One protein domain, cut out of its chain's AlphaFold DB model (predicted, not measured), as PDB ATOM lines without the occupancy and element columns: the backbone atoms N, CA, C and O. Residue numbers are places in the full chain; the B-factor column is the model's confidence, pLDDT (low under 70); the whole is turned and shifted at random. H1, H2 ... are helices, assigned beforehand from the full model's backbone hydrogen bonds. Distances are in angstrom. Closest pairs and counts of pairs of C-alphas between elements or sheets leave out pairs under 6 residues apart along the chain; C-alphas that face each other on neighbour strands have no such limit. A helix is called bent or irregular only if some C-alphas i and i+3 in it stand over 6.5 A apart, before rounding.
ATOM      1  N   PHE A 115     223.097 148.294 183.858       75.56
ATOM      2  CA  PHE A 115     222.669 147.502 185.004       75.56
ATOM      3  C   PHE A 115     223.832 146.977 185.856       75.56
ATOM      4  O   PHE A 115     223.800 147.120 187.076       75.56
ATOM      5  N   ASP A 116     224.865 146.402 185.239       72.75
ATOM      6  CA  ASP A 116     226.037 145.870 185.942       72.75
ATOM      7  C   ASP A 116     226.779 146.997 186.664       72.75
ATOM      8  O   ASP A 116     227.152 146.862 187.829       72.75
ATOM      9  N   THR A 117     226.906 148.154 186.006       78.38
ATOM     10  CA  THR A 117     227.485 149.359 186.603       78.38
ATOM     11  C   THR A 117     226.643 149.864 187.777       78.38
ATOM     12  O   THR A 117     227.180 150.124 188.853       78.38
ATOM     13  N   ALA A 118     225.319 149.965 187.620       78.19
ATOM     14  CA  ALA A 118     224.418 150.397 188.690       78.19
ATOM     15  C   ALA A 118     224.417 149.427 189.885       78.19
ATOM     16  O   ALA A 118     224.390 149.861 191.039       78.19
ATOM     17  N   MET A 119     224.501 148.121 189.626       80.38
ATOM     18  CA  MET A 119     224.598 147.095 190.661       80.38
ATOM     19  C   MET A 119     225.928 147.180 191.413       80.38
ATOM     20  O   MET A 119     225.949 147.102 192.642       80.38
ATOM     21  N   HIS A 120     227.027 147.413 190.694       79.94
ATOM     22  CA  HIS A 120     228.345 147.622 191.285       79.94
ATOM     23  C   HIS A 120     228.354 148.850 192.214       79.94
ATOM     24  O   HIS A 120     228.796 148.760 193.360       79.94
ATOM     25  N   ILE A 121     227.755 149.973 191.796       82.38
ATOM     26  CA  ILE A 121     227.582 151.157 192.658       82.38
ATOM     27  C   ILE A 121     226.758 150.821 193.900       82.38
ATOM     28  O   ILE A 121     227.125 151.189 195.014       82.38
ATOM     29  N   ALA A 122     225.625 150.137 193.733       80.50
ATOM     30  CA  ALA A 122     224.726 149.827 194.840       80.50
ATOM     31  C   ALA A 122     225.395 148.927 195.897       80.50
ATOM     32  O   ALA A 122     225.151 149.093 197.093       80.50
ATOM     33  N   GLN A 123     226.272 148.014 195.470       79.44
ATOM     34  CA  GLN A 123     227.054 147.150 196.356       79.44
ATOM     35  C   GLN A 123     228.173 147.909 197.079       79.44
ATOM     36  O   GLN A 123     228.317 147.767 198.293       79.44
ATOM     37  N   HIS A 124     228.934 148.740 196.362       78.56
ATOM     38  CA  HIS A 124     230.087 149.454 196.924       78.56
ATOM     39  C   HIS A 124     229.716 150.718 197.712       78.56
ATOM     40  O   HIS A 124     230.453 151.124 198.606       78.56
ATOM     41  N   SER A 125     228.556 151.319 197.443       83.50
ATOM     42  CA  SER A 125     228.064 152.496 198.175       83.50
ATOM     43  C   SER A 125     227.634 152.194 199.611       83.50
ATOM     44  O   SER A 125     227.492 153.124 200.400       83.50
ATOM     45  N   GLY A 126     227.414 150.920 199.956       80.62
ATOM     46  CA  GLY A 126     226.882 150.509 201.258       80.62
ATOM     47  C   GLY A 126     225.361 150.652 201.385       80.62
ATOM     48  O   GLY A 126     224.790 150.114 202.327       80.62
ATOM     49  N   VAL A 127     224.683 151.257 200.401       83.62
ATOM     50  CA  VAL A 127     223.227 151.497 200.420       83.62
ATOM     51  C   VAL A 127     222.447 150.199 200.608       83.62
ATOM     52  O   VAL A 127     221.519 150.148 201.410       83.62
ATOM     53  N   LEU A 128     222.839 149.122 199.918       80.62
ATOM     54  CA  LEU A 128     222.193 147.820 200.096       80.62
ATOM     55  C   LEU A 128     222.376 147.292 201.523       80.62
ATOM     56  O   LEU A 128     221.423 146.793 202.111       80.62
ATOM     57  N   LYS A 129     223.576 147.431 202.095       81.44
ATOM     58  CA  LYS A 129     223.878 146.960 203.448       81.44
ATOM     59  C   LYS A 129     223.037 147.700 204.490       81.44
ATOM     60  O   LYS A 129     222.386 147.042 205.294       81.44
ATOM     61  N   ASP A 130     222.958 149.024 204.395       81.94
ATOM     62  CA  ASP A 130     222.160 149.857 205.302       81.94
ATOM     63  C   ASP A 130     220.664 149.489 205.244       81.94
ATOM     64  O   ASP A 130     219.984 149.416 206.265       81.94
ATOM     65  N   LEU A 131     220.152 149.181 204.048       79.00
ATOM     66  CA  LEU A 131     218.759 148.767 203.843       79.00
ATOM     67  C   LEU A 131     218.460 147.350 204.333       79.00
ATOM     68  O   LEU A 131     217.339 147.078 204.753       79.00
ATOM     69  N   TYR A 132     219.433 146.438 204.260       78.88
ATOM     70  CA  TYR A 132     219.303 145.087 204.810       78.88
ATOM     71  C   TYR A 132     219.425 145.070 206.339       78.88
ATOM     72  O   TYR A 132     218.833 144.210 206.996       78.88
ATOM     73  N   GLU A 133     220.194 145.998 206.907       82.56
ATOM     74  CA  GLU A 133     220.325 146.174 208.353       82.56
ATOM     75  C   GLU A 133     219.072 146.825 208.967       82.56
ATOM     76  O   GLU A 133     218.716 146.510 210.109       82.56
ATOM     77  N   ASP A 134     218.340 147.638 208.199       81.62
ATOM     78  CA  ASP A 134     217.060 148.213 208.611       81.62
ATOM     79  C   ASP A 134     215.909 147.186 208.567       81.62
ATOM     80  O   ASP A 134     215.202 147.001 207.574       81.62
ATOM     81  N   LYS A 135     215.680 146.530 209.711       78.38
ATOM     82  CA  LYS A 135     214.561 145.594 209.929       78.38
ATOM     83  C   LYS A 135     213.237 146.283 210.281       78.38
ATOM     84  O   LYS A 135     212.299 145.603 210.708       78.38
ATOM     85  N   SER A 136     213.143 147.608 210.175       82.06
ATOM     86  CA  SER A 136     211.877 148.307 210.380       82.06
ATOM     87  C   SER A 136     210.853 147.917 209.307       82.06
ATOM     88  O   SER A 136     211.188 147.451 208.215       82.06
ATOM     89  N   VAL A 137     209.569 148.126 209.608       74.75
ATOM     90  CA  VAL A 137     208.474 147.894 208.647       74.75
ATOM     91  C   VAL A 137     208.614 148.751 207.380       74.75
ATOM     92  O   VAL A 137     208.118 148.370 206.321       74.75
ATOM     93  N   GLU A 138     209.317 149.882 207.470       75.12
ATOM     94  CA  GLU A 138     209.594 150.769 206.342       75.12
ATOM     95  C   GLU A 138     210.817 150.297 205.546       75.12
ATOM     96  O   GLU A 138     210.731 150.216 204.319       75.12
ATOM     97  N   GLY A 139     211.901 149.892 206.220       73.62
ATOM     98  CA  GLY A 139     213.115 149.336 205.609       73.62
ATOM     99  C   GLY A 139     212.836 148.086 204.772       73.62
ATOM    100  O   GLY A 139     213.168 148.034 203.586       73.62
ATOM    101  N   LEU A 140     212.063 147.144 205.324       74.62
ATOM    102  CA  LEU A 140     211.587 145.950 204.610       74.62
ATOM    103  C   LEU A 140     210.739 146.288 203.371       74.62
ATOM    104  O   LEU A 140     210.769 145.552 202.385       74.62
ATOM    105  N   SER A 141     210.006 147.407 203.389       79.62
ATOM    106  CA  SER A 141     209.235 147.881 202.229       79.62
ATOM    107  C   SER A 141     210.106 148.538 201.153       79.62
ATOM    108  O   SER A 141     209.681 148.642 200.003       79.62
ATOM    109  N   ASN A 142     211.308 148.998 201.506       78.19
ATOM    110  CA  ASN A 142     212.196 149.746 200.617       78.19
ATOM    111  C   ASN A 142     213.128 148.837 199.808       78.19
ATOM    112  O   ASN A 142     213.422 149.155 198.656       78.19
ATOM    113  N   ILE A 143     213.501 147.673 200.349       78.12
ATOM    114  CA  ILE A 143     214.272 146.643 199.633       78.12
ATOM    115  C   ILE A 143     213.645 146.301 198.263       78.12
ATOM    116  O   ILE A 143     214.318 146.479 197.245       78.12
ATOM    117  N   PRO A 144     212.361 145.890 198.162       81.38
ATOM    118  CA  PRO A 144     211.764 145.566 196.867       81.38
ATOM    119  C   PRO A 144     211.651 146.779 195.929       81.38
ATOM    120  O   PRO A 144     211.698 146.602 194.715       81.38
ATOM    121  N   LYS A 145     211.545 148.010 196.457       82.38
ATOM    122  CA  LYS A 145     211.486 149.236 195.635       82.38
ATOM    123  C   LYS A 145     212.816 149.525 194.945       82.38
ATOM    124  O   LYS A 145     212.828 149.934 193.792       82.38
ATOM    125  N   ILE A 146     213.932 149.299 195.633       82.12
ATOM    126  CA  ILE A 146     215.265 149.548 195.074       82.12
ATOM    127  C   ILE A 146     215.658 148.453 194.090       82.12
ATOM    128  O   ILE A 146     216.171 148.758 193.019       82.12
ATOM    129  N   PHE A 147     215.317 147.195 194.379       81.50
ATOM    130  CA  PHE A 147     215.420 146.132 193.380       81.50
ATOM    131  C   PHE A 147     214.580 146.428 192.138       81.50
ATOM    132  O   PHE A 147     215.047 146.219 191.020       81.50
ATOM    133  N   ARG A 148     213.364 146.958 192.320       80.31
ATOM    134  CA  ARG A 148     212.519 147.385 191.205       80.31
ATOM    135  C   ARG A 148     213.181 148.492 190.385       80.31
ATOM    136  O   ARG A 148     213.220 148.373 189.171       80.31
ATOM    137  N   LEU A 149     213.758 149.498 191.037       82.81
ATOM    138  CA  LEU A 149     214.478 150.583 190.369       82.81
ATOM    139  C   LEU A 149     215.690 150.077 189.571       82.81
ATOM    140  O   LEU A 149     215.879 150.485 188.430       82.81
ATOM    141  N   LEU A 150     216.480 149.155 190.129       79.50
ATOM    142  CA  LEU A 150     217.604 148.539 189.413       79.50
ATOM    143  C   LEU A 150     217.126 147.714 188.207       79.50
ATOM    144  O   LEU A 150     217.745 147.769 187.148       79.50
ATOM    145  N   MET A 151     216.006 146.994 188.329       77.31
ATOM    146  CA  MET A 151     215.384 146.313 187.188       77.31
ATOM    147  C   MET A 151     214.860 147.290 186.131       77.31
ATOM    148  O   MET A 151     215.008 147.020 184.944       77.31
ATOM    149  N   ASP A 152     214.263 148.409 186.539       77.19
ATOM    150  CA  ASP A 152     213.751 149.415 185.608       77.19
ATOM    151  C   ASP A 152     214.908 150.044 184.805       77.19
ATOM    152  O   ASP A 152     214.780 150.219 183.596       77.19
ATOM    153  N   ILE A 153     216.082 150.264 185.417       74.31
ATOM    154  CA  ILE A 153     217.304 150.696 184.706       74.31
ATOM    155  C   ILE A 153     217.714 149.681 183.623       74.31
ATOM    156  O   ILE A 153     218.070 150.085 182.521       74.31
ATOM    157  N   ALA A 154     217.614 148.374 183.891       69.81
ATOM    158  CA  ALA A 154     217.916 147.332 182.901       69.81
ATOM    159  C   ALA A 154     216.898 147.251 181.748       69.81
ATOM    160  O   ALA A 154     217.216 146.753 180.670       69.81
ATOM    161  N   LEU A 155     215.658 147.688 181.981       66.19
ATOM    162  CA  LEU A 155     214.611 147.710 180.958       66.19
ATOM    163  C   LEU A 155     214.740 148.942 180.060       66.19
ATOM    164  O   LEU A 155     214.642 148.817 178.843       66.19
ATOM    165  N   LEU A 156     215.036 150.102 180.649       63.34
ATOM    166  CA  LEU A 156     215.201 151.362 179.920       63.34
ATOM    167  C   LEU A 156     216.372 151.326 178.930       63.34
ATOM    168  O   LEU A 156     216.329 152.012 177.916       63.34
ATOM    169  N   THR A 157     217.384 150.483 179.158       59.22
ATOM    170  CA  THR A 157     218.476 150.288 178.191       59.22
ATOM    171  C   THR A 157     218.065 149.535 176.927       59.22
ATOM    172  O   THR A 157     218.781 149.600 175.931       59.22
ATOM    173  N   ASN A 158     216.939 148.813 176.952       50.28
ATOM    174  CA  ASN A 158     216.466 148.018 175.816       50.28
ATOM    175  C   ASN A 158     215.414 148.744 174.956       50.28
ATOM    176  O   ASN A 158     215.195 148.320 173.821       50.28
TER     177      ASN A 158
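Overview. This is residues 115 to 158 of the 277 residues of the protein "UvrD-like helicase C-terminal domain-containing protein" of Abscondita terminalis (UniProt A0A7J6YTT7). Two short helices, H1 and then H2, form a shallow arch along one side of a single long helix, H3, which folds back and runs the opposite way. The feet of the arch, at the beginning of H1 and the end of H2, come close to H3, while its top, where H1 gives way to H2, stands off from the long helix and leaves an open gap. The printed part has 44 residues with three named helices in the order H1, H2, H3 and no named strand; its class is all helix. It is flat, spanning 35 by 20 by 7 A, and only just loose, close to compact, with a radius of gyration of the C-alphas of 11.2 A.

Arrangement. Begin at Phe 115, where H1, residues 115 to 124, sets out. A tight link of 2 residues leads to H2, residues 127 to 133, which runs the same way at a steep tilt of 56 degrees. H1 and H2 are close but not clearly touching; their closest C-alphas, those of Ala 122 and Leu 128, are 6.2 A apart. After a tight link of 5 residues comes H3, residues 139 to 156. H2 and H3 make a helical hairpin, running opposite ways at a shallow tilt of 29 degrees. They touch, H3 with residues 139 to 143 alone, and their closest C-alphas are those of Leu 131 and Gly 139, 5.9 A apart. Farther along, H3 touches H1 with residues 150 to 154 alone, opposite ways at a shallow tilt of 32 degrees; look at Phe 115 and Ala 154, their closest C-alphas, 5.2 A apart. In H1 and H2 every O i to N i+4 pair is within hydrogen-bond range; in H3 it is 12 of 14.

Along the chain. Find C-alpha 115 at (222.669, 147.502, 185.004); from there H1 runs 14.2 A to C-alpha 124 at (230.087, 149.454, 196.924). H2 goes from Val 127 to Glu 133, 10.0 A. Then find C-alpha 139 at (213.115, 149.336, 205.609), where H3 begins; it runs 25.9 A to C-alpha 156 at (215.201, 151.362, 179.920). H3 is neither bent nor irregular, but only just: C-alphas 141 and 144 are 6.4 A apart.

Size, cuts and confidence. The two C-alphas farthest apart are those of Ser 136 and Asn 158, at 34.9 A, while the first and last printed C-alphas, of Phe 115 and Asn 158, are 11.1 A apart. The printed part has no cut, and both of its links are tight. In the B-factor column you will find a mean pLDDT of the printed part of 77.3; residues 154 to 158 are under 70.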